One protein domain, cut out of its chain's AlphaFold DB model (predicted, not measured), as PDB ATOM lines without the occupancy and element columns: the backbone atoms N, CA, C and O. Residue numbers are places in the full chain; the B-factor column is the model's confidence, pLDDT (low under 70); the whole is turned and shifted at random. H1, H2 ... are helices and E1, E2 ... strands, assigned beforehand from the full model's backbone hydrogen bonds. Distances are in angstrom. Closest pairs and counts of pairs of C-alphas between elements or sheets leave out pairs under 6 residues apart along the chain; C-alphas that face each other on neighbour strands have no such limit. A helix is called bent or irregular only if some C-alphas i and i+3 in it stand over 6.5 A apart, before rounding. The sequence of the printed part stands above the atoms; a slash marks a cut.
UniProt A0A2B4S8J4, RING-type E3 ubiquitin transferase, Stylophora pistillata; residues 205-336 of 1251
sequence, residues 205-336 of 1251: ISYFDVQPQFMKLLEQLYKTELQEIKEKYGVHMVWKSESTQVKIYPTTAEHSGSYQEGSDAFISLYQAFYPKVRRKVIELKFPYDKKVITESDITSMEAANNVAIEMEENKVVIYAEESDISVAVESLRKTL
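Overview. This is residues 205 to 336 of the 1251 residues of the protein "RING-type E3 ubiquitin transferase" of Stylophora pistillata (UniProt A0A2B4S8J4). The model is a rod of two lobes set end to end, each a three-stranded sheet with two helices over one face, and H1 sits between them at the middle of the whole. In the first lobe H2 and H3 cover one face of the sheet E1 E3 E2; in the second, H4 and H5 cover one face of the sheet E4 E6 E5, and H1 packs on its other face. The printed part has 132 residues with five named helices and six named strands, in the order E1 H1 H2 E2 E3 H3 E4 H4 E5 E6 H5, and its class is mixed, helices and strands. Both sheets are antiparallel. The whole is only just loose, close to compact, with a radius of gyration of the C-alphas of 17.2 A, and spans 59 by 25 by 21 A.

Arrangement. E1, residues 206 to 209, is an edge strand, antiparallel to the inner strand E3, residues 245 to 250, with N 206 and O 248 2.9 A apart. The other edge strand is E2, residues 235 to 238, which forms a hairpin with E3; N 236 and O 249 are 2.8 A apart. H1, residues 212 to 221, and H2, residues 223 to 233, follow E1, and E1, H1, H2 and E2 make a split strand-helix-strand unit, two strands running the same way with E3 between them in the sheet; its crossover is right-handed. H1 and H2 are close but not clearly touching, about perpendicular at 88 degrees, with Glu 219 and Leu 226 their closest C-alphas at 7.4 A. H3, residues 253 to 273, touches H2 at a shallow tilt of 30 degrees, opposite ways; their closest C-alphas, those of Tyr 233 and Ser 258, are 5.1 A apart. H2 and H3 are on the same face of this sheet, giving two layers; H3 is over E3 at a height over the sheet of 8.5 A. In the second sheet the edge strand E4, residues 277 to 283, is antiparallel to the inner strand E6, residues 315 to 321, with N 278 and O 320 2.8 A apart. E5, residues 308 to 312, forms a hairpin with E6, with N 317 and O 310 2.8 A apart. E4, H4, residues 295 to 305, and E5 make a second split unit, with E6 between the strands and a right-handed crossover. H5, residues 325 to 335, is over E6, slantwise to the strands at 34 degrees on the local plane. H4 and H5 only just touch, with 3 pairs of C-alphas within 8 A, the closest being Asn 305 and Ala 328 at 5.5 A. H1 is on the opposite face, giving three layers; its closest C-alpha pair with E5 is Leu 217 and Ala 308, 5.5 A. In H1, H2, H4 and H5 every O i to N i+4 pair is within hydrogen-bond range; in H3 13 of 17 are.

Along the chain. E1 begins at C-alpha 206, (307.168, 352.440, 419.275). H1 measures 14.4 A, H2 15.5 A and E3 16.9 A from first to last C-alpha. H3 measures 30.0 A and ends at C-alpha 273, (302.154, 351.397, 400.082); it is irregular, with C-alphas 254 and 257 8.0 A apart, and has a kink of 42 degrees near residue 260. E4 measures 19.4 A, H4 15.5 A and E6 19.2 A. H5, 15.1 A, ends at C-alpha 335, (313.272, 331.433, 385.173).

Size, cuts and confidence. The two C-alphas farthest apart are those of Glu 254 and Tyr 288, 59.0 A. The printed part has no cut. The link from E4 to H4, 11 residues, is long. The mean pLDDT of the printed part is 71.0, and 50 residues are under 70, among them residues 205 to 211, 251 to 260 and 282 to 297.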
ATOM      1  N   ILE A 205     310.176 353.771 422.507       56.78
ATOM      2  CA  ILE A 205     310.289 352.753 421.461       56.78
ATOM      3  C   ILE A 205     308.870 352.367 421.053       56.78
ATOM      4  O   ILE A 205     308.183 351.657 421.790       56.78
ATOM      5  N   SER A 206     308.442 352.817 419.880       57.94
ATOM      6  CA  SER A 206     307.168 352.440 419.275       57.94
ATOM      7  C   SER A 206     307.325 351.137 418.497       57.94
ATOM      8  O   SER A 206     308.336 350.899 417.829       57.94
ATOM      9  N   TYR A 207     306.302 350.293 418.592       58.50
ATOM     10  CA  TYR A 207     306.224 348.985 417.953       58.50
ATOM     11  C   TYR A 207     305.070 349.014 416.952       58.50
ATOM     12  O   TYR A 207     303.951 349.378 417.314       58.50
ATOM     13  N   PHE A 208     305.348 348.638 415.706       58.25
ATOM     14  CA  PHE A 208     304.375 348.644 414.616       58.25
ATOM     15  C   PHE A 208     304.212 347.223 414.089       58.25
ATOM     16  O   PHE A 208     305.164 346.667 413.535       58.25
ATOM     17  N   ASP A 209     303.019 346.651 414.261       53.56
ATOM     18  CA  ASP A 209     302.648 345.377 413.645       53.56
ATOM     19  C   ASP A 209     302.570 345.539 412.119       53.56
ATOM     20  O   ASP A 209     301.926 346.453 411.598       53.56
ATOM     21  N   VAL A 210     303.243 344.649 411.393       65.75
ATOM     22  CA  VAL A 210     303.444 344.721 409.941       65.75
ATOM     23  C   VAL A 210     303.516 343.322 409.330       65.75
ATOM     24  O   VAL A 210     303.987 342.370 409.951       65.75
ATOM     25  N   GLN A 211     303.094 343.183 408.073       64.75
ATOM     26  CA  GLN A 211     303.270 341.931 407.334       64.75
ATOM     27  C   GLN A 211     304.738 341.797 406.871       64.75
ATOM     28  O   GLN A 211     305.216 342.700 406.175       64.75
ATOM     29  N   PRO A 212     305.462 340.704 407.203       74.31
ATOM     30  CA  PRO A 212     306.900 340.594 406.934       74.31
ATOM     31  C   PRO A 212     307.274 340.747 405.456       74.31
ATOM     32  O   PRO A 212     308.156 341.533 405.119       74.31
ATOM     33  N   GLN A 213     306.538 340.087 404.559       78.69
ATOM     34  CA  GLN A 213     306.781 340.162 403.112       78.69
ATOM     35  C   GLN A 213     306.491 341.559 402.529       78.69
ATOM     36  O   GLN A 213     307.105 341.969 401.547       78.69
ATOM     37  N   PHE A 214     305.612 342.338 403.172       80.56
ATOM     38  CA  PHE A 214     305.365 343.732 402.800       80.56
ATOM     39  C   PHE A 214     306.499 344.637 403.303       80.56
ATOM     40  O   PHE A 214     306.910 345.529 402.571       80.56
ATOM     41  N   MET A 215     307.060 344.395 404.496       82.81
ATOM     42  CA  MET A 215     308.273 345.101 404.942       82.81
ATOM     43  C   MET A 215     309.471 344.809 404.044       82.81
ATOM     44  O   MET A 215     310.153 345.741 403.633       82.81
ATOM     45  N   LYS A 216     309.678 343.538 403.686       82.50
ATOM     46  CA  LYS A 216     310.736 343.095 402.769       82.50
ATOM     47  C   LYS A 216     310.676 343.847 401.434       82.50
ATOM     48  O   LYS A 216     311.695 344.342 400.961       82.50
ATOM     49  N   LEU A 217     309.474 344.003 400.874       84.06
ATOM     50  CA  LEU A 217     309.240 344.767 399.646       84.06
ATOM     51  C   LEU A 217     309.359 346.293 399.853       84.06
ATOM     52  O   LEU A 217     309.891 346.988 398.990       84.06
ATOM     53  N   LEU A 218     308.924 346.833 400.997       84.06
ATOM     54  CA  LEU A 218     309.056 348.261 401.321       84.06
ATOM     55  C   LEU A 218     310.530 348.680 401.484       84.06
ATOM     56  O   LEU A 218     310.926 349.714 400.953       84.06
ATOM     57  N   GLU A 219     311.355 347.870 402.158       84.25
ATOM     58  CA  GLU A 219     312.802 348.105 402.308       84.25
ATOM     59  C   GLU A 219     313.586 347.961 400.991       84.25
ATOM     60  O   GLU A 219     314.694 348.492 400.878       84.25
ATOM     61  N   GLN A 220     313.020 347.275 399.991       81.69
ATOM     62  CA  GLN A 220     313.555 347.213 398.628       81.69
ATOM     63  C   GLN A 220     313.158 348.446 397.802       81.69
ATOM     64  O   GLN A 220     314.031 349.101 397.237       81.69
ATOM     65  N   LEU A 221     311.857 348.760 397.725       83.50
ATOM     66  CA  LEU A 221     311.322 349.770 396.801       83.50
ATOM     67  C   LEU A 221     311.420 351.204 397.335       83.50
ATOM     68  O   LEU A 221     311.854 352.091 396.609       83.50
ATOM     69  N   TYR A 222     311.065 351.422 398.603       86.62
ATOM     70  CA  TYR A 222     310.980 352.746 399.240       86.62
ATOM     71  C   TYR A 222     312.177 353.003 400.164       86.62
ATOM     72  O   TYR A 222     312.078 353.635 401.218       86.62
ATOM     73  N   LYS A 223     313.337 352.445 399.797       86.06
ATOM     74  CA  LYS A 223     314.563 352.503 400.598       86.06
ATOM     75  C   LYS A 223     315.053 353.936 400.808       86.06
ATOM     76  O   LYS A 223     315.571 354.245 401.880       86.06
ATOM     77  N   THR A 224     314.896 354.784 399.794       87.56
ATOM     78  CA  THR A 224     315.284 356.199 399.832       87.56
ATOM     79  C   THR A 224     314.374 356.961 400.784       87.56
ATOM     80  O   THR A 224     314.859 357.631 401.682       87.56
ATOM     81  N   GLU A 225     313.064 356.770 400.674       89.50
ATOM     82  CA  GLU A 225     312.035 357.411 401.489       89.50
ATOM     83  C   GLU A 225     312.124 356.974 402.959       89.50
ATOM     84  O   GLU A 225     312.033 357.798 403.866       89.50
ATOM     85  N   LEU A 226     312.394 355.690 403.222       87.31
ATOM     86  CA  LEU A 226     312.698 355.199 404.568       87.31
ATOM     87  C   LEU A 226     313.987 355.815 405.133       87.31
ATOM     88  O   LEU A 226     314.071 356.022 406.343       87.31
ATOM     89  N   GLN A 227     314.987 356.104 404.296       86.19
ATOM     90  CA  GLN A 227     316.212 356.786 404.717       86.19
ATOM     91  C   GLN A 227     315.976 358.286 404.950       86.19
ATOM     92  O   GLN A 227     316.418 358.808 405.969       86.19
ATOM     93  N   GLU A 228     315.195 358.950 404.097       87.12
ATOM     94  CA  GLU A 228     314.754 360.334 404.292       87.12
ATOM     95  C   GLU A 228     313.960 360.490 405.593       87.12
ATOM     96  O   GLU A 228     314.198 361.441 406.326       87.12
ATOM     97  N   ILE A 229     313.070 359.551 405.948       86.12
ATOM     98  CA  ILE A 229     312.356 359.595 407.237       86.12
ATOM     99  C   ILE A 229     313.341 359.447 408.413       86.12
ATOM    100  O   ILE A 229     313.247 360.201 409.384       86.12
ATOM    101  N   LYS A 230     314.316 358.528 408.328       87.00
ATOM    102  CA  LYS A 230     315.350 358.343 409.366       87.00
ATOM    103  C   LYS A 230     316.196 359.604 409.568       87.00
ATOM    104  O   LYS A 230     316.392 360.026 410.706       87.00
ATOM    105  N   GLU A 231     316.667 360.212 408.480       84.56
ATOM    106  CA  GLU A 231     317.547 361.387 408.502       84.56
ATOM    107  C   GLU A 231     316.800 362.683 408.847       84.56
ATOM    108  O   GLU A 231     317.275 363.458 409.673       84.56
ATOM    109  N   LYS A 232     315.613 362.913 408.271       83.81
ATOM    110  CA  LYS A 232     314.831 364.145 408.457       83.81
ATOM    111  C   LYS A 232     314.237 364.277 409.860       83.81
ATOM    112  O   LYS A 232     314.165 365.389 410.376       83.81
ATOM    113  N   TYR A 233     313.777 363.173 410.451       83.31
ATOM    114  CA  TYR A 233     313.098 363.183 411.753       83.31
ATOM    115  C   TYR A 233     313.960 362.630 412.899       83.31
ATOM    116  O   TYR A 233     313.514 362.625 414.047       83.31
ATOM    117  N   GLY A 234     315.189 362.182 412.613       79.50
ATOM    118  CA  GLY A 234     316.131 361.682 413.616       79.50
ATOM    119  C   GLY A 234     315.681 360.379 414.277       79.50
ATOM    120  O   GLY A 234     315.749 360.268 415.500       79.50
ATOM    121  N   VAL A 235     315.202 359.410 413.489       81.31
ATOM    122  CA  VAL A 235     314.668 358.133 413.998       81.31
ATOM    123  C   VAL A 235     315.453 356.923 413.494       81.31
ATOM    124  O   VAL A 235     315.756 356.802 412.309       81.31
ATOM    125  N   HIS A 236     315.725 355.969 414.380       79.25
ATOM    126  CA  HIS A 236     316.186 354.635 414.018       79.25
ATOM    127  C   HIS A 236     314.988 353.699 413.866       79.25
ATOM    128  O   HIS A 236     314.252 353.455 414.819       79.25
ATOM    129  N   MET A 237     314.836 353.125 412.672       84.25
ATOM    130  CA  MET A 237     313.936 351.995 412.430       84.25
ATOM    131  C   MET A 237     314.751 350.702 412.439       84.25
ATOM    132  O   MET A 237     315.736 350.594 411.707       84.25
ATOM    133  N   VAL A 238     314.330 349.728 413.242       78.50
ATOM    134  CA  VAL A 238     314.928 348.393 413.324       78.50
ATOM    135  C   VAL A 238     313.851 347.349 413.063       78.50
ATOM    136  O   VAL A 238     312.990 347.078 413.906       78.50
ATOM    137  N   TRP A 239     313.940 346.740 411.887       84.06
ATOM    138  CA  TRP A 239     313.277 345.489 411.545       84.06
ATOM    139  C   TRP A 239     314.278 344.327 411.662       84.06
ATOM    140  O   TRP A 239     315.492 344.528 411.728       84.06
ATOM    141  N   LYS A 240     313.769 343.098 411.710       77.31
ATOM    142  CA  LYS A 240     314.550 341.871 411.506       77.31
ATOM    143  C   LYS A 240     313.820 341.053 410.451       77.31
ATOM    144  O   LYS A 240     312.593 341.025 410.493       77.31
ATOM    145  N   SER A 241     314.547 340.373 409.569       68.25
ATOM    146  CA  SER A 241     313.953 339.492 408.558       68.25
ATOM    147  C   SER A 241     312.920 338.548 409.186       68.25
ATOM    148  O   SER A 241     313.166 337.985 410.253       68.25
ATOM    149  N   GLU A 242     311.761 338.423 408.541       66.44
ATOM    150  CA  GLU A 242     310.593 337.658 409.009       66.44
ATOM    151  C   GLU A 242     309.956 338.109 410.347       66.44
ATOM    152  O   GLU A 242     309.065 337.446 410.876       66.44
ATOM    153  N   SER A 243     310.325 339.280 410.885       68.06
ATOM    154  CA  SER A 243     309.636 339.883 412.037       68.06
ATOM    155  C   SER A 243     308.271 340.447 411.640       68.06
ATOM    156  O   SER A 243     308.166 341.255 410.716       68.06
ATOM    157  N   THR A 244     307.229 340.133 412.410       62.34
ATOM    158  CA  THR A 244     305.908 340.783 412.299       62.34
ATOM    159  C   THR A 244     305.873 342.188 412.911       62.34
ATOM    160  O   THR A 244     304.819 342.813 412.930       62.34
ATOM    161  N   GLN A 245     306.996 342.685 413.445       64.62
ATOM    162  CA  GLN A 245     307.093 343.998 414.086       64.62
ATOM    163  C   GLN A 245     308.320 344.795 413.638       64.62
ATOM    164  O   GLN A 245     309.444 344.277 413.629       64.62
ATOM    165  N   VAL A 246     308.104 346.080 413.347       73.00
ATOM    166  CA  VAL A 246     309.144 347.119 413.247       73.00
ATOM    167  C   VAL A 246     309.228 347.864 414.574       73.00
ATOM    168  O   VAL A 246     308.202 348.202 415.166       73.00
ATOM    169  N   LYS A 247     310.450 348.156 415.029       77.19
ATOM    170  CA  LYS A 247     310.704 349.056 416.160       77.19
ATOM    171  C   LYS A 247     311.191 350.399 415.638       77.19
ATOM    172  O   LYS A 247     312.112 350.415 414.824       77.19
ATOM    173  N   ILE A 248     310.631 351.501 416.126       78.00
ATOM    174  CA  ILE A 248     311.127 352.856 415.846       78.00
ATOM    175  C   ILE A 248     311.461 353.529 417.176       78.00
ATOM    176  O   ILE A 248     310.707 353.389 418.135       78.00
ATOM    177  N   TYR A 249     312.602 354.210 417.247       76.75
ATOM    178  CA  TYR A 249     313.061 354.958 418.422       76.75
ATOM    179  C   TYR A 249     313.920 356.164 417.996       76.75
ATOM    180  O   TYR A 249     314.490 356.135 416.901       76.75
ATOM    181  N   PRO A 250     314.025 357.237 418.802       75.31
ATOM    182  CA  PRO A 250     314.819 358.414 418.445       75.31
ATOM    183  C   PRO A 250     316.327 358.119 418.429       75.31
ATOM    184  O   PRO A 250     316.837 357.336 419.231       75.31
ATOM    185  N   THR A 251     317.049 358.779 417.524       69.00
ATOM    186  CA  THR A 251     318.502 358.631 417.342       69.00
ATOM    187  C   THR A 251     319.312 359.420 418.375       69.00
ATOM    188  O   THR A 251     320.386 358.978 418.779       69.00
ATOM    189  N   THR A 252     318.799 360.560 418.850       64.69
ATOM    190  CA  THR A 252     319.379 361.342 419.957       64.69
ATOM    191  C   THR A 252     318.276 361.917 420.850       64.69
ATOM    192  O   THR A 252     317.137 362.095 420.416       64.69
ATOM    193  N   ALA A 253     318.613 362.244 422.101       56.47
ATOM    194  CA  ALA A 253     317.667 362.820 423.064       56.47
ATOM    195  C   ALA A 253     317.139 364.216 422.663       56.47
ATOM    196  O   ALA A 253     316.098 364.643 423.149       56.47
ATOM    197  N   GLU A 254     317.831 364.911 421.757       52.41
ATOM    198  CA  GLU A 254     317.465 366.252 421.277       52.41
ATOM    199  C   GLU A 254     316.343 366.233 420.218       52.41
ATOM    200  O   GLU A 254     315.813 367.283 419.871       52.41
ATOM    201  N   HIS A 255     315.984 365.057 419.683       52.72
ATOM    202  CA  HIS A 255     315.038 364.891 418.564       52.72
ATOM    203  C   HIS A 255     313.688 364.266 418.991       52.72
ATOM    204  O   HIS A 255     312.928 363.765 418.163       52.72
ATOM    205  N   SER A 256     313.350 364.303 420.285       52.53
ATOM    206  CA  SER A 256     312.089 363.749 420.817       52.53
ATOM    207  C   SER A 256     310.828 364.382 420.207       52.53
ATOM    208  O   SER A 256     309.830 363.695 420.009       52.53
ATOM    209  N   GLY A 257     310.875 365.665 419.829       54.91
ATOM    210  CA  GLY A 257     309.758 366.340 419.155       54.91
ATOM    211  C   GLY A 257     309.459 365.797 417.750       54.91
ATOM    212  O   GLY A 257     308.296 365.631 417.393       54.91
ATOM    213  N   SER A 258     310.489 365.470 416.962       62.97
ATOM    214  CA  SER A 258     310.330 364.936 415.600       62.97
ATOM    215  C   SER A 258     310.103 363.422 415.564       62.97
ATOM    216  O   SER A 258     309.667 362.893 414.545       62.97
ATOM    217  N   TYR A 259     310.340 362.711 416.667       69.06
ATOM    218  CA  TYR A 259     310.151 361.261 416.766       69.06
ATOM    219  C   TYR A 259     308.711 360.802 416.459       69.06
ATOM    220  O   TYR A 259     308.509 359.808 415.749       69.06
ATOM    221  N   GLN A 260     307.703 361.542 416.936       65.38
ATOM    222  CA  GLN A 260     306.299 361.257 416.614       65.38
ATOM    223  C   GLN A 260     305.991 361.560 415.141       65.38
ATOM    224  O   GLN A 260     305.350 360.746 414.483       65.38
ATOM    225  N   GLU A 261     306.531 362.645 414.575       72.25
ATOM    226  CA  GLU A 261     306.381 362.960 413.145       72.25
ATOM    227  C   GLU A 261     307.047 361.909 412.240       72.25
ATOM    228  O   GLU A 261     306.487 361.537 411.211       72.25
ATOM    229  N   GLY A 262     308.209 361.376 412.632       73.75
ATOM    230  CA  GLY A 262     308.879 360.273 411.935       73.75
ATOM    231  C   GLY A 262     308.114 358.949 412.028       73.75
ATOM    232  O   GLY A 262     308.104 358.168 411.075       73.75
ATOM    233  N   SER A 263     307.421 358.720 413.147       71.50
ATOM    234  CA  SER A 263     306.518 357.578 413.337       71.50
ATOM    235  C   SER A 263     305.260 357.699 412.468       71.50
ATOM    236  O   SER A 263     304.932 356.768 411.732       71.50
ATOM    237  N   ASP A 264     304.602 358.861 412.472       69.19
ATOM    238  CA  ASP A 264     303.435 359.154 411.630       69.19
ATOM    239  C   ASP A 264     303.801 359.156 410.134       69.19
ATOM    240  O   ASP A 264     303.013 358.700 409.301       69.19
ATOM    241  N   ALA A 265     305.016 359.583 409.768       76.19
ATOM    242  CA  ALA A 265     305.539 359.475 408.407       76.19
ATOM    243  C   ALA A 265     305.754 358.012 407.978       76.19
ATOM    244  O   ALA A 265     305.410 357.658 406.849       76.19
ATOM    245  N   PHE A 266     306.253 357.145 408.868       80.88
ATOM    246  CA  PHE A 266     306.349 355.704 408.604       80.88
ATOM    247  C   PHE A 266     304.965 355.054 408.457       80.88
ATOM    248  O   PHE A 266     304.745 354.326 407.488       80.88
ATOM    249  N   ILE A 267     304.013 355.358 409.353       70.12
ATOM    250  CA  ILE A 267     302.617 354.894 409.235       70.12
ATOM    251  C   ILE A 267     302.036 355.332 407.885       70.12
ATOM    252  O   ILE A 267     301.484 354.505 407.162       70.12
ATOM    253  N   SER A 268     302.201 356.608 407.522       73.75
ATOM    254  CA  SER A 268     301.686 357.178 406.272       73.75
ATOM    255  C   SER A 268     302.290 356.505 405.038       73.75
ATOM    256  O   SER A 268     301.563 356.182 404.099       73.75
ATOM    257  N   LEU A 269     303.602 356.240 405.043       78.94
ATOM    258  CA  LEU A 269     304.286 355.515 403.972       78.94
ATOM    259  C   LEU A 269     303.769 354.071 403.863       78.94
ATOM    260  O   LEU A 269     303.399 353.638 402.772       78.94
ATOM    261  N   TYR A 270     303.659 353.350 404.984       76.69
ATOM    262  CA  TYR A 270     303.143 351.978 405.008       76.69
ATOM    263  C   TYR A 270     301.675 351.909 404.553       76.69
ATOM    264  O   TYR A 270     301.318 351.052 403.747       76.69
ATOM    265  N   GLN A 271     300.826 352.841 404.997       63.94
ATOM    266  CA  GLN A 271     299.419 352.937 404.591       63.94
ATOM    267  C   GLN A 271     299.234 353.371 403.129       63.94
ATOM    268  O   GLN A 271     298.261 352.954 402.504       63.94
ATOM    269  N   ALA A 272     300.146 354.165 402.560       72.06
ATOM    270  CA  ALA A 272     300.135 354.517 401.137       72.06
ATOM    271  C   ALA A 272     300.667 353.384 400.239       72.06
ATOM    272  O   ALA A 272     300.255 353.264 399.084       72.06
ATOM    273  N   PHE A 273     301.567 352.550 400.763       77.06
ATOM    274  CA  PHE A 273     302.154 351.397 400.082       77.06
ATOM    275  C   PHE A 273     301.236 350.166 400.094       77.06
ATOM    276  O   PHE A 273     300.958 349.589 399.043       77.06
ATOM    277  N   TYR A 274     300.701 349.792 401.260       68.50
ATOM    278  CA  TYR A 274     299.870 348.600 401.463       68.50
ATOM    279  C   TYR A 274     298.752 348.388 400.411       68.50
ATOM    280  O   TYR A 274     298.668 347.286 399.866       68.50
ATOM    281  N   PRO A 275     297.927 349.393 400.033       61.19
ATOM    282  CA  PRO A 275     296.876 349.221 399.027       61.19
ATOM    283  C   PRO A 275     297.386 349.147 397.578       61.19
ATOM    284  O   PRO A 275     296.585 348.857 396.685       61.19
ATOM    285  N   LYS A 276     298.680 349.374 397.311       73.19
ATOM    286  CA  LYS A 276     299.311 349.128 395.999       73.19
ATOM    287  C   LYS A 276     299.761 347.680 395.838       73.19
ATOM    288  O   LYS A 276     299.737 347.154 394.727       73.19
ATOM    289  N   VAL A 277     300.158 347.036 396.938       72.50
ATOM    290  CA  VAL A 277     300.658 345.658 396.929       72.50
ATOM    291  C   VAL A 277     299.539 344.688 396.550       72.50
ATOM    292  O   VAL A 277     298.389 344.795 396.984       72.50
ATOM    293  N   ARG A 278     299.872 343.708 395.718       74.31
ATOM    294  CA  ARG A 278     299.014 342.592 395.330       74.31
ATOM    295  C   ARG A 278     299.713 341.287 395.699       74.31
ATOM    296  O   ARG A 278     300.925 341.164 395.560       74.31
ATOM    297  N   ARG A 279     298.933 340.304 396.154       78.38
ATOM    298  CA  ARG A 279     299.375 338.918 396.367       78.38
ATOM    299  C   ARG A 279     298.982 338.094 395.146       78.38
ATOM    300  O   ARG A 279     297.792 337.997 394.838       78.38
ATOM    301  N   LYS A 280     299.945 337.469 394.468       68.81
ATOM    302  CA  LYS A 280     299.683 336.520 393.381       68.81
ATOM    303  C   LYS A 280     300.285 335.163 393.701       68.81
ATOM    304  O   LYS A 280     301.491 335.020 393.836       68.81
ATOM    305  N   VAL A 281     299.420 334.159 393.764       70.44
ATOM    306  CA  VAL A 281     299.817 332.759 393.892       70.44
ATOM    307  C   VAL A 281     300.097 332.199 392.494       70.44
ATOM    308  O   VAL A 281     299.246 332.304 391.604       70.44
ATOM    309  N   ILE A 282     301.277 331.611 392.299       66.38
ATOM    310  CA  ILE A 282     301.589 330.694 391.199       66.38
ATOM    311  C   ILE A 282     301.609 329.283 391.780       66.38
ATOM    312  O   ILE A 282     302.399 328.977 392.668       66.38
ATOM    313  N   GLU A 283     300.753 328.412 391.262       56.53
ATOM    314  CA  GLU A 283     300.773 326.992 391.608       56.53
ATOM    315  C   GLU A 283     301.834 326.289 390.759       56.53
ATOM    316  O   GLU A 283     301.808 326.382 389.525       56.53
ATOM    317  N   LEU A 284     302.781 325.612 391.412       58.22
ATOM    318  CA  LEU A 284     303.817 324.849 390.725       58.22
ATOM    319  C   LEU A 284     303.206 323.541 390.224       58.22
ATOM    320  O   LEU A 284     302.708 322.727 391.001       58.22
ATOM    321  N   LYS A 285     303.220 323.332 388.905       45.31
ATOM    322  CA  LYS A 285     302.760 322.072 388.317       45.31
ATOM    323  C   LYS A 285     303.904 321.061 388.337       45.31
ATOM    324  O   LYS A 285     304.772 321.127 387.478       45.31
ATOM    325  N   PHE A 286     303.807 320.122 389.282       39.78
ATOM    326  CA  PHE A 286     304.720 319.004 389.560       39.78
ATOM    327  C   PHE A 286     306.068 319.402 390.207       39.78
ATOM    328  O   PHE A 286     306.842 320.139 389.603       39.78
ATOM    329  N   PRO A 287     306.413 318.864 391.396       39.06
ATOM    330  CA  PRO A 287     307.671 319.160 392.089       39.06
ATOM    331  C   PRO A 287     308.829 318.223 391.671       39.06
ATOM    332  O   PRO A 287     309.623 317.815 392.514       39.06
ATOM    333  N   TYR A 288     308.914 317.834 390.389       38.03
ATOM    334  CA  TYR A 288     309.860 316.797 389.926       38.03
ATOM    335  C   TYR A 288     310.711 317.132 388.688       38.03
ATOM    336  O   TYR A 288     311.601 316.346 388.355       38.03
ATOM    337  N   ASP A 289     310.531 318.295 388.054       36.03
ATOM    338  CA  ASP A 289     311.531 318.803 387.104       36.03
ATOM    339  C   ASP A 289     312.695 319.492 387.840       36.03
ATOM    340  O   ASP A 289     312.544 320.093 388.907       36.03
ATOM    341  N   LYS A 290     313.911 319.304 387.318       45.72
ATOM    342  CA  LYS A 290     315.143 319.334 388.126       45.72
ATOM    343  C   LYS A 290     315.694 320.734 388.414       45.72
ATOM    344  O   LYS A 290     316.729 321.116 387.869       45.72
ATOM    345  N   LYS A 291     315.119 321.426 389.399       47.28
ATOM    346  CA  LYS A 291     315.866 322.419 390.190       47.28
ATOM    347  C   LYS A 291     315.316 322.540 391.613       47.28
ATOM    348  O   LYS A 291     314.187 322.972 391.810       47.28
ATOM    349  N   VAL A 292     316.141 322.221 392.614       54.03
ATOM    350  CA  VAL A 292     315.877 322.653 393.995       54.03
ATOM    351  C   VAL A 292     316.100 324.162 394.025       54.03
ATOM    352  O   VAL A 292     317.234 324.615 393.881       54.03
ATOM    353  N   ILE A 293     315.019 324.931 394.145       60.16
ATOM    354  CA  ILE A 293     315.072 326.393 394.231       60.16
ATOM    355  C   ILE A 293     315.716 326.744 395.575       60.16
ATOM    356  O   ILE A 293     315.136 326.486 396.629       60.16
ATOM    357  N   THR A 294     316.930 327.290 395.547       66.44
ATOM    358  CA  THR A 294     317.662 327.643 396.768       66.44
ATOM    359  C   THR A 294     317.235 329.009 397.305       66.44
ATOM    360  O   THR A 294     316.738 329.854 396.562       66.44
ATOM    361  N   GLU A 295     317.506 329.279 398.582       65.62
ATOM    362  CA  GLU A 295     317.330 330.611 399.186       65.62
ATOM    363  C   GLU A 295     318.114 331.701 398.422       65.62
ATOM    364  O   GLU A 295     317.637 332.825 398.247       65.62
ATOM    365  N   SER A 296     319.274 331.340 397.858       69.06
ATOM    366  CA  SER A 296     320.035 332.180 396.926       69.06
ATOM    367  C   SER A 296     319.348 332.408 395.572       69.06
ATOM    368  O   SER A 296     319.410 333.530 395.066       69.06
ATOM    369  N   ASP A 297     318.682 331.408 394.974       69.19
ATOM    370  CA  ASP A 297     317.852 331.628 393.775       69.19
ATOM    371  C   ASP A 297     316.693 332.594 394.098       69.19
ATOM    372  O   ASP A 297     316.476 333.540 393.344       69.19
ATOM    373  N   ILE A 298     315.991 332.407 395.227       73.50
ATOM    374  CA  ILE A 298     314.878 333.275 395.666       73.50
ATOM    375  C   ILE A 298     315.363 334.719 395.815       73.50
ATOM    376  O   ILE A 298     314.863 335.601 395.122       73.50
ATOM    377  N   THR A 299     316.399 334.944 396.626       76.62
ATOM    378  CA  THR A 299     316.983 336.278 396.861       76.62
ATOM    379  C   THR A 299     317.415 336.958 395.552       76.62
ATOM    380  O   THR A 299     317.239 338.165 395.379       76.62
ATOM    381  N   SER A 300     317.941 336.184 394.594       73.62
ATOM    382  CA  SER A 300     318.341 336.697 393.276       73.62
ATOM    383  C   SER A 300     317.137 337.054 392.398       73.62
ATOM    384  O   SER A 300     317.178 338.034 391.659       73.62
ATOM    385  N   MET A 301     316.054 336.275 392.471       73.38
ATOM    386  CA  MET A 301     314.810 336.530 391.742       73.38
ATOM    387  C   MET A 301     314.037 337.731 392.305       73.38
ATOM    388  O   MET A 301     313.515 338.517 391.516       73.38
ATOM    389  N   GLU A 302     314.005 337.905 393.628       81.31
ATOM    390  CA  GLU A 302     313.437 339.078 394.308       81.31
ATOM    391  C   GLU A 302     314.138 340.368 393.858       81.31
ATOM    392  O   GLU A 302     313.507 341.265 393.291       81.31
ATOM    393  N   ALA A 303     315.468 340.413 394.006       75.38
ATOM    394  CA  ALA A 303     316.294 341.564 393.638       75.38
ATOM    395  C   ALA A 303     316.272 341.891 392.131       75.38
ATOM    396  O   ALA A 303     316.497 343.037 391.750       75.38
ATOM    397  N   ALA A 304     316.003 340.905 391.269       75.62
ATOM    398  CA  ALA A 304     315.927 341.097 389.819       75.62
ATOM    399  C   ALA A 304     314.539 341.531 389.307       75.62
ATOM    400  O   ALA A 304     314.434 341.919 388.144       75.62
ATOM    401  N   ASN A 305     313.477 341.434 390.121       75.06
ATOM    402  CA  ASN A 305     312.094 341.650 389.666       75.06
ATOM    403  C   ASN A 305     311.268 342.611 390.540       75.06
ATOM    404  O   ASN A 305     310.087 342.781 390.248       75.06
ATOM    405  N   ASN A 306     311.854 343.255 391.560       80.44
ATOM    406  CA  ASN A 306     311.153 344.188 392.456       80.44
ATOM    407  C   ASN A 306     309.952 343.538 393.180       80.44
ATOM    408  O   ASN A 306     308.850 344.086 393.217       80.44
ATOM    409  N   VAL A 307     310.171 342.342 393.739       82.69
ATOM    410  CA  VAL A 307     309.145 341.536 394.421       82.69
ATOM    411  C   VAL A 307     309.674 340.881 395.692       82.69
ATOM    412  O   VAL A 307     310.854 340.546 395.767       82.69
ATOM    413  N   ALA A 308     308.773 340.606 396.636       81.81
ATOM    414  CA  ALA A 308     309.006 339.640 397.706       81.81
ATOM    415  C   ALA A 308     308.358 338.292 397.338       81.81
ATOM    416  O   ALA A 308     307.252 338.251 396.790       81.81
ATOM    417  N   ILE A 309     309.060 337.193 397.608       78.38
ATOM    418  CA  ILE A 309     308.691 335.828 397.227       78.38
ATOM    419  C   ILE A 309     308.669 334.940 398.471       78.38
ATOM    420  O   ILE A 309     309.688 334.711 399.121       78.38
ATOM    421  N   GLU A 310     307.497 334.385 398.749       77.75
ATOM    422  CA  GLU A 310     307.236 333.411 399.803       77.75
ATOM    423  C   GLU A 310     307.014 332.032 399.161       77.75
ATOM    424  O   GLU A 310     306.221 331.880 398.227       77.75
ATOM    425  N   MET A 311     307.741 331.021 399.638       62.22
ATOM    426  CA  MET A 311     307.642 329.645 399.143       62.22
ATOM    427  C   MET A 311     306.732 328.819 400.058       62.22
ATOM    428  O   MET A 311     307.142 328.406 401.140       62.22
ATOM    429  N   GLU A 312     305.510 328.541 399.606       62.25
ATOM    430  CA  GLU A 312     304.664 327.484 400.167       62.25
ATOM    431  C   GLU A 312     305.017 326.139 399.487       62.25
ATOM    432  O   GLU A 312     305.430 326.113 398.327       62.25
ATOM    433  N   GLU A 313     304.792 325.006 400.164       51.03
ATOM    434  CA  GLU A 313     305.208 323.639 399.757       51.03
ATOM    435  C   GLU A 313     304.973 323.237 398.282       51.03
ATOM    436  O   GLU A 313     305.694 322.398 397.755       51.03
ATOM    437  N   ASN A 314     303.957 323.800 397.617       57.66
ATOM    438  CA  ASN A 314     303.670 323.594 396.188       57.66
ATOM    439  C   ASN A 314     303.290 324.905 395.458       57.66
ATOM    440  O   ASN A 314     302.741 324.870 394.350       57.66
ATOM    441  N   LYS A 315     303.514 326.078 396.071       68.19
ATOM    442  CA  LYS A 315     303.058 327.370 395.529       68.19
ATOM    443  C   LYS A 315     304.084 328.475 395.769       68.19
ATOM    444  O   LYS A 315     304.545 328.676 396.885       68.19
ATOM    445  N   VAL A 316     304.387 329.236 394.722       74.81
ATOM    446  CA  VAL A 316     305.181 330.465 394.827       74.81
ATOM    447  C   VAL A 316     304.209 331.617 395.036       74.81
ATOM    448  O   VAL A 316     303.373 331.897 394.172       74.81
ATOM    449  N   VAL A 317     304.292 332.279 396.183       75.81
ATOM    450  CA  VAL A 317     303.464 333.435 396.517       75.81
ATOM    451  C   VAL A 317     304.291 334.693 396.307       75.81
ATOM    452  O   VAL A 317     305.330 334.888 396.927       75.81
ATOM    453  N   ILE A 318     303.834 335.541 395.392       79.81
ATOM    454  CA  ILE A 318     304.533 336.753 394.973       79.81
ATOM    455  C   ILE A 318     303.786 337.963 395.524       79.81
ATOM    456  O   ILE A 318     302.576 338.101 395.308       79.81
ATOM    457  N   TYR A 319     304.524 338.851 396.181       80.81
ATOM    458  CA  TYR A 319     304.073 340.162 396.624       80.81
ATOM    459  C   TYR A 319     304.799 341.232 395.806       80.81
ATOM    460  O   TYR A 319     306.027 341.244 395.734       80.81
ATOM    461  N   ALA A 320     304.033 342.105 395.157       81.19
ATOM    462  CA  ALA A 320     304.528 343.134 394.240       81.19
ATOM    463  C   ALA A 320     303.521 344.290 394.157       81.19
ATOM    464  O   ALA A 320     302.353 344.091 394.499       81.19
ATOM    465  N   GLU A 321     303.909 345.467 393.659       78.94
ATOM    466  CA  GLU A 321     302.915 346.484 393.282       78.94
ATOM    467  C   GLU A 321     302.079 346.033 392.065       78.94
ATOM    468  O   GLU A 321     302.496 345.199 391.256       78.94
ATOM    469  N   GLU A 322     300.856 346.558 391.951       70.25
ATOM    470  CA  GLU A 322     299.867 346.151 390.938       70.25
ATOM    471  C   GLU A 322     300.337 346.330 389.480       70.25
ATOM    472  O   GLU A 322     299.928 345.563 388.607       70.25
ATOM    473  N   SER A 323     301.230 347.290 389.227       71.56
ATOM    474  CA  SER A 323     301.931 347.489 387.952       71.56
ATOM    475  C   SER A 323     302.819 346.303 387.571       71.56
ATOM    476  O   SER A 323     302.775 345.812 386.441       71.56
ATOM    477  N   ASP A 324     303.617 345.830 388.524       71.38
ATOM    478  CA  ASP A 324     304.791 344.999 388.261       71.38
ATOM    479  C   ASP A 324     304.509 343.511 388.458       71.38
ATOM    480  O   ASP A 324     305.166 342.664 387.849       71.38
ATOM    481  N   ILE A 325     303.462 343.169 389.220       74.50
ATOM    482  CA  ILE A 325     303.109 341.779 389.525       74.50
ATOM    483  C   ILE A 325     302.901 340.911 388.278       74.50
ATOM    484  O   ILE A 325     303.231 339.728 388.288       74.50
ATOM    485  N   SER A 326     302.395 341.485 387.183       71.88
ATOM    486  CA  SER A 326     302.202 340.751 385.924       71.88
ATOM    487  C   SER A 326     303.518 340.501 385.180       71.88
ATOM    488  O   SER A 326     303.658 339.468 384.527       71.88
ATOM    489  N   VAL A 327     304.487 341.415 385.300       77.00
ATOM    490  CA  VAL A 327     305.820 341.296 384.690       77.00
ATOM    491  C   VAL A 327     306.660 340.298 385.485       77.00
ATOM    492  O   VAL A 327     307.182 339.344 384.911       77.00
ATOM    493  N   ALA A 328     306.707 340.452 386.810       70.19
ATOM    494  CA  ALA A 328     307.432 339.558 387.705       70.19
ATOM    495  C   ALA A 328     306.938 338.106 387.605       70.19
ATOM    496  O   ALA A 328     307.749 337.190 387.506       70.19
ATOM    497  N   VAL A 329     305.620 337.878 387.540       74.00
ATOM    498  CA  VAL A 329     305.031 336.541 387.331       74.00
ATOM    499  C   VAL A 329     305.516 335.886 386.031       74.00
ATOM    500  O   VAL A 329     305.760 334.679 386.018       74.00
ATOM    501  N   GLU A 330     305.665 336.644 384.943       74.19
ATOM    502  CA  GLU A 330     306.096 336.093 383.653       74.19
ATOM    503  C   GLU A 330     307.619 335.885 383.590       74.19
ATOM    504  O   GLU A 330     308.076 334.848 383.105       74.19
ATOM    505  N   SER A 331     308.406 336.798 384.172       72.06
ATOM    506  CA  SER A 331     309.842 336.594 384.409       72.06
ATOM    507  C   SER A 331     310.106 335.350 385.261       72.06
ATOM    508  O   SER A 331     310.947 334.528 384.903       72.06
ATOM    509  N   LEU A 332     309.358 335.162 386.352       70.25
ATOM    510  CA  LEU A 332     309.499 334.008 387.242       70.25
ATOM    511  C   LEU A 332     309.126 332.702 386.538       70.25
ATOM    512  O   LEU A 332     309.902 331.756 386.600       70.25
ATOM    513  N   ARG A 333     308.023 332.647 385.779       73.00
ATOM    514  CA  ARG A 333     307.694 331.473 384.940       73.00
ATOM    515  C   ARG A 333     308.818 331.108 383.975       73.00
ATOM    516  O   ARG A 333     309.090 329.927 383.778       73.00
ATOM    517  N   LYS A 334     309.463 332.112 383.380       72.44
ATOM    518  CA  LYS A 334     310.573 331.932 382.440       72.44
ATOM    519  C   LYS A 334     311.848 331.428 383.130       72.44
ATOM    520  O   LYS A 334     312.539 330.596 382.553       72.44
ATOM    521  N   THR A 335     312.137 331.892 384.346       65.56
ATOM    522  CA  THR A 335     313.272 331.433 385.173       65.56
ATOM    523  C   THR A 335     313.043 330.042 385.776       65.56
ATOM    524  O   THR A 335     313.992 329.285 385.947       65.56
ATOM    525  N   LEU A 336     311.786 329.684 386.057       64.56
ATOM    526  CA  LEU A 336     311.356 328.386 386.596       64.56
ATOM    527  C   LEU A 336     311.051 327.339 385.500       64.56
ATOM    528  O   LEU A 336     310.382 326.348 385.771       64.56
TER     529      LEU A 336